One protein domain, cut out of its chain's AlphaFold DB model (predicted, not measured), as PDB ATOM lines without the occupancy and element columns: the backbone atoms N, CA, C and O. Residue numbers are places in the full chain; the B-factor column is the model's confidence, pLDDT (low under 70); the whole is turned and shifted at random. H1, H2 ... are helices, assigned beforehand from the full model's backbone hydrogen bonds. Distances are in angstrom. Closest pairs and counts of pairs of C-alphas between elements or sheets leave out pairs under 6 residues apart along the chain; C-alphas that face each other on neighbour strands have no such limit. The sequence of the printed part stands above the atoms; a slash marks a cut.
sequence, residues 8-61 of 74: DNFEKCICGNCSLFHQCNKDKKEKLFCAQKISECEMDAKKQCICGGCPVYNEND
ATOM      1  N   ASP A   8     -25.290 -30.158 -23.662       84.00
ATOM      2  CA  ASP A   8     -24.467 -29.605 -24.751       84.00
ATOM      3  C   ASP A   8     -25.289 -29.288 -26.022       84.00
ATOM      4  O   ASP A   8     -25.257 -28.174 -26.545       84.00
ATOM      5  N   ASN A   9     -26.130 -30.223 -26.480       78.25
ATOM      6  CA  ASN A   9     -27.036 -29.967 -27.609       78.25
ATOM      7  C   ASN A   9     -28.092 -28.905 -27.263       78.25
ATOM      8  O   ASN A   9     -28.561 -28.166 -28.131       78.25
ATOM      9  N   PHE A  10     -28.475 -28.832 -25.993       78.06
ATOM     10  CA  PHE A  10     -29.447 -27.888 -25.466       78.06
ATOM     11  C   PHE A  10     -28.936 -26.442 -25.478       78.06
ATOM     12  O   PHE A  10     -29.701 -25.514 -25.753       78.06
ATOM     13  N   GLU A  11     -27.652 -26.249 -25.187       80.38
ATOM     14  CA  GLU A  11     -26.969 -24.954 -25.225       80.38
ATOM     15  C   GLU A  11     -26.646 -24.521 -26.655       80.38
ATOM     16  O   GLU A  11     -26.802 -23.349 -26.997       80.38
ATOM     17  N   LYS A  12     -26.283 -25.473 -27.521       78.38
ATOM     18  CA  LYS A  12     -26.003 -25.218 -28.940       78.38
ATOM     19  C   LYS A  12     -27.260 -24.916 -29.767       78.38
ATOM     20  O   LYS A  12     -27.161 -24.258 -30.803       78.38
ATOM     21  N   CYS A  13     -28.450 -25.374 -29.356       73.19
ATOM     22  CA  CYS A  13     -29.689 -25.096 -30.097       73.19
ATOM     23  C   CYS A  13     -30.119 -23.637 -29.930       73.19
ATOM     24  O   CYS A  13     -30.649 -23.229 -28.897       73.19
ATOM     25  N   ILE A  14     -30.049 -22.876 -31.020       71.12
ATOM     26  CA  ILE A  14     -30.618 -21.517 -31.131       71.12
ATOM     27  C   ILE A  14     -32.160 -21.496 -31.172       71.12
ATOM     28  O   ILE A  14     -32.794 -20.456 -31.333       71.12
ATOM     29  N   CYS A  15     -32.769 -22.664 -30.992       67.88
ATOM     30  CA  CYS A  15     -34.200 -22.950 -31.018       67.88
ATOM     31  C   CYS A  15     -34.971 -22.189 -29.923       67.88
ATOM     32  O   CYS A  15     -36.173 -21.984 -30.047       67.88
ATOM     33  N   GLY A  16     -34.271 -21.682 -28.900       65.94
ATOM     34  CA  GLY A  16     -34.828 -20.768 -27.900       65.94
ATOM     35  C   GLY A  16     -35.386 -19.452 -28.463       65.94
ATOM     36  O   GLY A  16     -36.251 -18.850 -27.835       65.94
ATOM     37  N   ASN A  17     -34.933 -19.033 -29.650       73.38
ATOM     38  CA  ASN A  17     -35.417 -17.835 -30.352       73.38
ATOM     39  C   ASN A  17     -36.522 -18.144 -31.372       73.38
ATOM     40  O   ASN A  17     -36.926 -17.283 -32.152       73.38
ATOM     41  N   CYS A  18     -36.990 -19.387 -31.403       75.94
ATOM     42  CA  CYS A  18     -38.021 -19.814 -32.321       75.94
ATOM     43  C   CYS A  18     -39.391 -19.238 -31.950       75.94
ATOM     44  O   CYS A  18     -39.792 -19.298 -30.793       75.94
ATOM     45  N   SER A  19     -40.173 -18.802 -32.938       77.31
ATOM     46  CA  SER A  19     -41.561 -18.348 -32.737       77.31
ATOM     47  C   SER A  19     -42.508 -19.448 -32.230       77.31
ATOM     48  O   SER A  19     -43.566 -19.141 -31.673       77.31
ATOM     49  N   LEU A  20     -42.127 -20.716 -32.416       77.31
ATOM     50  CA  LEU A  20     -42.786 -21.886 -31.837       77.31
ATOM     51  C   LEU A  20     -42.341 -22.203 -30.409       77.31
ATOM     52  O   LEU A  20     -43.044 -22.930 -29.726       77.31
ATOM     53  N   PHE A  21     -41.183 -21.719 -29.956       79.88
ATOM     54  CA  PHE A  21     -40.667 -22.044 -28.630       79.88
ATOM     55  C   PHE A  21     -41.226 -21.059 -27.603       79.88
ATOM     56  O   PHE A  21     -40.809 -19.901 -27.527       79.88
ATOM     57  N   HIS A  22     -42.190 -21.519 -26.811       82.94
ATOM     58  CA  HIS A  22     -42.901 -20.689 -25.840       82.94
ATOM     59  C   HIS A  22     -42.652 -21.152 -24.399       82.94
ATOM     60  O   HIS A  22     -41.815 -22.015 -24.132       82.94
ATOM     61  N   GLN A  23     -43.344 -20.528 -23.441       85.44
ATOM     62  CA  GLN A  23     -43.076 -20.715 -22.015       85.44
ATOM     63  C   GLN A  23     -43.148 -22.184 -21.566       85.44
ATOM     64  O   GLN A  23     -42.262 -22.626 -20.849       85.44
ATOM     65  N   CYS A  24     -44.102 -22.972 -22.072       86.31
ATOM     66  CA  CYS A  24     -44.203 -24.393 -21.727       86.31
ATOM     67  C   CYS A  24     -42.926 -25.166 -22.093       86.31
ATOM     68  O   CYS A  24     -42.397 -25.911 -21.270       86.31
ATOM     69  N   ASN A  25     -42.367 -24.940 -23.289       83.62
ATOM     70  CA  ASN A  25     -41.131 -25.610 -23.691       83.62
ATOM     71  C   ASN A  25     -39.929 -25.126 -22.859       83.62
ATOM     72  O   ASN A  25     -38.984 -25.888 -22.648       83.62
ATOM     73  N   LYS A  26     -39.935 -23.870 -22.385       81.81
ATOM     74  CA  LYS A  26     -38.911 -23.358 -21.455       81.81
ATOM     75  C   LYS A  26     -38.977 -24.091 -20.120       81.81
ATOM     76  O   LYS A  26     -37.949 -24.581 -19.660       81.81
ATOM     77  N   ASP A  27     -40.175 -24.205 -19.555       85.81
ATOM     78  CA  ASP A  27     -40.412 -24.823 -18.248       85.81
ATOM     79  C   ASP A  27     -40.072 -26.318 -18.274       85.81
ATOM     80  O   ASP A  27     -39.395 -26.827 -17.380       85.81
ATOM     81  N   LYS A  28     -40.459 -27.007 -19.352       82.06
ATOM     82  CA  LYS A  28     -40.158 -28.428 -19.573       82.06
ATOM     83  C   LYS A  28     -38.750 -28.694 -20.095       82.06
ATOM     84  O   LYS A  28     -38.366 -29.850 -20.249       82.06
ATOM     85  N   LYS A  29     -37.974 -27.644 -20.376       79.69
ATOM     86  CA  LYS A  29     -36.666 -27.745 -21.026       79.69
ATOM     87  C   LYS A  29     -36.747 -28.640 -22.278       79.69
ATOM     88  O   LYS A  29     -35.994 -29.594 -22.435       79.69
ATOM     89  N   GLU A  30     -37.553 -28.229 -23.251       78.00
ATOM     90  CA  GLU A  30     -37.710 -28.900 -24.547       78.00
ATOM     91  C   GLU A  30     -37.040 -28.148 -25.721       78.00
ATOM     92  O   GLU A  30     -37.576 -28.106 -26.816       78.00
ATOM     93  N   LYS A  31     -35.856 -27.537 -25.577       75.12
ATOM     94  CA  LYS A  31     -35.206 -26.762 -26.666       75.12
ATOM     95  C   LYS A  31     -34.928 -27.574 -27.941       75.12
ATOM     96  O   LYS A  31     -34.780 -26.986 -29.006       75.12
ATOM     97  N   LEU A  32     -34.875 -28.905 -27.851       74.88
ATOM     98  CA  LEU A  32     -34.679 -29.817 -28.984       74.88
ATOM     99  C   LEU A  32     -35.994 -30.394 -29.543       74.88
ATOM    100  O   LEU A  32     -35.926 -31.295 -30.377       74.88
ATOM    101  N   PHE A  33     -37.174 -29.913 -29.123       74.12
ATOM    102  CA  PHE A  33     -38.476 -30.485 -29.520       74.12
ATOM    103  C   PHE A  33     -38.618 -30.640 -31.044       74.12
ATOM    104  O   PHE A  33     -39.024 -31.691 -31.538       74.12
ATOM    105  N   CYS A  34     -38.163 -29.636 -31.800       70.38
ATOM    106  CA  CYS A  34     -38.099 -29.645 -33.260       70.38
ATOM    107  C   CYS A  34     -37.338 -30.845 -33.822       70.38
ATOM    108  O   CYS A  34     -37.745 -31.450 -34.812       70.38
ATOM    109  N   ALA A  35     -36.229 -31.197 -33.176       70.00
ATOM    110  CA  ALA A  35     -35.376 -32.293 -33.589       70.00
ATOM    111  C   ALA A  35     -35.875 -33.657 -33.079       70.00
ATOM    112  O   ALA A  35     -35.642 -34.684 -33.723       70.00
ATOM    113  N   GLN A  36     -36.612 -33.663 -31.963       70.38
ATOM    114  CA  GLN A  36     -37.272 -34.847 -31.407       70.38
ATOM    115  C   GLN A  36     -38.578 -35.215 -32.131       70.38
ATOM    116  O   GLN A  36     -38.997 -36.379 -32.065       70.38
ATOM    117  N   LYS A  37     -39.172 -34.265 -32.873       64.12
ATOM    118  CA  LYS A  37     -40.489 -34.337 -33.542       64.12
ATOM    119  C   LYS A  37     -41.681 -34.530 -32.596       64.12
ATOM    120  O   LYS A  37     -42.783 -34.795 -33.056       64.12
ATOM    121  N   ILE A  38     -41.462 -34.442 -31.289       65.56
ATOM    122  CA  ILE A  38     -42.491 -34.618 -30.265       65.56
ATOM    123  C   ILE A  38     -42.256 -33.522 -29.229       65.56
ATOM    124  O   ILE A  38     -41.136 -33.359 -28.743       65.56
ATOM    125  N   SER A  39     -43.310 -32.764 -28.955       75.12
ATOM    126  CA  SER A  39     -43.408 -31.767 -27.892       75.12
ATOM    127  C   SER A  39     -44.549 -32.203 -26.985       75.12
ATOM    128  O   SER A  39     -45.586 -32.643 -27.487       75.12
ATOM    129  N   GLU A  40     -44.378 -32.097 -25.672       78.00
ATOM    130  CA  GLU A  40     -45.497 -32.254 -24.738       78.00
ATOM    131  C   GLU A  40     -46.290 -30.949 -24.552       78.00
ATOM    132  O   GLU A  40     -47.265 -30.914 -23.801       78.00
ATOM    133  N   CYS A  41     -45.834 -29.863 -25.171       81.00
ATOM    134  CA  CYS A  41     -46.517 -28.579 -25.234       81.00
ATOM    135  C   CYS A  41     -47.326 -28.458 -26.528       81.00
ATOM    136  O   CYS A  41     -46.919 -28.975 -27.572       81.00
ATOM    137  N   GLU A  42     -48.444 -27.738 -26.460       80.88
ATOM    138  CA  GLU A  42     -49.271 -27.419 -27.623       80.88
ATOM    139  C   GLU A  42     -48.496 -26.544 -28.616       80.88
ATOM    140  O   GLU A  42     -48.002 -25.476 -28.262       80.88
ATOM    141  N   MET A  43     -48.396 -26.995 -29.868       77.25
ATOM    142  CA  MET A  43     -47.636 -26.300 -30.905       77.25
ATOM    143  C   MET A  43     -48.578 -25.665 -31.926       77.25
ATOM    144  O   MET A  43     -49.476 -26.317 -32.454       77.25
ATOM    145  N   ASP A  44     -48.332 -24.400 -32.266       76.19
ATOM    146  CA  ASP A  44     -49.090 -23.702 -33.304       76.19
ATOM    147  C   ASP A  44     -48.662 -24.181 -34.695       76.19
ATOM    148  O   ASP A  44     -47.631 -23.764 -35.219       76.19
ATOM    149  N   ALA A  45     -49.492 -25.011 -35.319       70.00
ATOM    150  CA  ALA A  45     -49.244 -25.592 -36.633       70.00
ATOM    151  C   ALA A  45     -49.147 -24.594 -37.800       70.00
ATOM    152  O   ALA A  45     -48.881 -24.990 -38.937       70.00
ATOM    153  N   LYS A  46     -49.370 -23.300 -37.562       71.81
ATOM    154  CA  LYS A  46     -49.173 -22.249 -38.568       71.81
ATOM    155  C   LYS A  46     -47.773 -21.637 -38.513       71.81
ATOM    156  O   LYS A  46     -47.395 -20.916 -39.433       71.81
ATOM    157  N   LYS A  47     -46.998 -21.883 -37.452       71.81
ATOM    158  CA  LYS A  47     -45.688 -21.253 -37.232       71.81
ATOM    159  C   LYS A  47     -44.558 -22.218 -37.514       71.81
ATOM    160  O   LYS A  47     -44.408 -23.191 -36.812       71.81
ATOM    161  N   GLN A  48     -43.668 -21.931 -38.449       69.56
ATOM    162  CA  GLN A  48     -42.498 -22.788 -38.655       69.56
ATOM    163  C   GLN A  48     -41.272 -22.237 -37.929       69.56
ATOM    164  O   GLN A  48     -41.126 -21.028 -37.747       69.56
ATOM    165  N   CYS A  49     -40.366 -23.135 -37.551       71.44
ATOM    166  CA  CYS A  49     -39.011 -22.759 -37.175       71.44
ATOM    167  C   CYS A  49     -38.041 -23.135 -38.273       71.44
ATOM    168  O   CYS A  49     -38.210 -24.179 -38.892       71.44
ATOM    169  N   ILE A  50     -36.991 -22.342 -38.445       68.19
ATOM    170  CA  ILE A  50     -35.863 -22.712 -39.291       68.19
ATOM    171  C   ILE A  50     -34.688 -22.999 -38.366       68.19
ATOM    172  O   ILE A  50     -34.072 -22.081 -37.828       68.19
ATOM    173  N   CYS A  51     -34.363 -24.277 -38.180       66.69
ATOM    174  CA  CYS A  51     -33.211 -24.678 -37.368       66.69
ATOM    175  C   CYS A  51     -31.952 -24.964 -38.203       66.69
ATOM    176  O   CYS A  51     -30.996 -25.518 -37.673       66.69
ATOM    177  N   GLY A  52     -31.919 -24.594 -39.489       62.16
ATOM    178  CA  GLY A  52     -30.765 -24.845 -40.367       62.16
ATOM    179  C   GLY A  52     -29.461 -24.170 -39.917       62.16
ATOM    180  O   GLY A  52     -28.386 -24.642 -40.260       62.16
ATOM    181  N   GLY A  53     -29.540 -23.106 -39.109       67.12
ATOM    182  CA  GLY A  53     -28.375 -22.460 -38.486       67.12
ATOM    183  C   GLY A  53     -27.940 -23.073 -37.149       67.12
ATOM    184  O   GLY A  53     -27.043 -22.546 -36.501       67.12
ATOM    185  N   CYS A  54     -28.594 -24.144 -36.691       70.25
ATOM    186  CA  CYS A  54     -28.266 -24.801 -35.433       70.25
ATOM    187  C   CYS A  54     -27.013 -25.678 -35.606       70.25
ATOM    188  O   CYS A  54     -27.060 -26.605 -36.414       70.25
ATOM    189  N   PRO A  55     -25.927 -25.481 -34.834       76.44
ATOM    190  CA  PRO A  55     -24.748 -26.351 -34.893       76.44
ATOM    191  C   PRO A  55     -25.084 -27.835 -34.709       76.44
ATOM    192  O   PRO A  55     -24.526 -28.673 -35.405       76.44
ATOM    193  N   VAL A  56     -26.090 -28.156 -33.880       74.19
ATOM    194  CA  VAL A  56     -26.597 -29.528 -33.685       74.19
ATOM    195  C   VAL A  56     -27.049 -30.170 -35.003       74.19
ATOM    196  O   VAL A  56     -26.898 -31.379 -35.161       74.19
ATOM    197  N   TYR A  57     -27.577 -29.385 -35.952       70.50
ATOM    198  CA  TYR A  57     -27.955 -29.854 -37.289       70.50
ATOM    199  C   TYR A  57     -26.753 -30.396 -38.059       70.50
ATOM    200  O   TYR A  57     -26.797 -31.529 -38.534       70.50
ATOM    201  N   ASN A  58     -25.679 -29.610 -38.117       73.31
ATOM    202  CA  ASN A  58     -24.462 -29.973 -38.836       73.31
ATOM    203  C   ASN A  58     -23.675 -31.067 -38.097       73.31
ATOM    204  O   ASN A  58     -23.253 -32.033 -38.712       73.31
ATOM    205  N   GLU A  59     -23.521 -30.957 -36.775       77.00
ATOM    206  CA  GLU A  59     -22.724 -31.889 -35.959       77.00
ATOM    207  C   GLU A  59     -23.334 -33.295 -35.850       77.00
ATOM    208  O   GLU A  59     -22.634 -34.242 -35.502       77.00
ATOM    209  N   ASN A  60     -24.636 -33.443 -36.113       70.06
ATOM    210  CA  ASN A  60     -25.326 -34.736 -36.064       70.06
ATOM    211  C   ASN A  60     -25.784 -35.216 -37.457       70.06
ATOM    212  O   ASN A  60     -26.641 -36.103 -37.521       70.06
ATOM    213  N   ASP A  61     -25.258 -34.626 -38.542       70.69
ATOM    214  CA  ASP A  61     -25.593 -34.940 -39.944       70.69
ATOM    215  C   ASP A  61     -27.106 -35.041 -40.182       70.69
ATOM    216  O   ASP A  61     -27.651 -36.004 -40.737       70.69
TER     217      ASP A  61
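What this domain is: This is residues 8 to 61 of the 74 residues of an uncharacterized protein of Candidatus Moranbacteria bacterium RIFCSPHIGHO2_02_FULL_40_12b (UniProt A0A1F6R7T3). Five very short helices are strung along a winding, loop-rich chain, with H1 and H5 at one end of the longest axis, H3 toward the other end, and H2 and H4 nearer the middle. After H4 a long stretch with no named element, residues 37 to 54, first runs out to the H3 end and then returns along one side to reach H5. The printed part has 54 residues with helices H1, H2, H3, H4, H5 in that order and no named strand; the class is all helix, though named elements hold just 23 residues. The whole is compact and rounded, with a radius of gyration of the C-alphas of 10.5 A and spans of 28 by 22 by 18 A.

Where its parts are: H1, residues 8 to 12, begins at C-alpha 8 (-24.467, -29.605, -24.751) and is 6.3 A long. H3, residues 23 to 27, measures 6.2 A and begins at C-alpha 23 (-43.076, -20.715, -22.015). H5, residues 55 to 59, measures 6.0 A and ends at C-alpha 59 (-22.724, -31.889, -35.959). H2, residues 14 to 17, measures 6.1 A, and H4, residues 33 to 36, 4.9 A.

How they stand to each other: H1 and H5 only just touch, with 3 pairs of C-alphas within 8 A; the closest are those of Asn 9 and Val 56, 6.1 A apart. H1 and H2 meet only through their link. H2 and H4 are only just apart, at 8.1 A. H3 and H4 are only just apart, at 8.0 A. Every O i to N i+4 pair is within hydrogen-bond range in H1, H3 and H5; H2 and H4 are too short for such a pair.

The domain as a whole: The C-alphas of Asp 8 and Lys 46, the two farthest apart, are 29.2 A apart. The printed part has no cut. The link from H4 to H5, 18 residues, is long; the other links are tight. The mean pLDDT of the printed part is 74.8, and residues 15 to 16, 37 to 38, 48 and 50 to 53 are under 70.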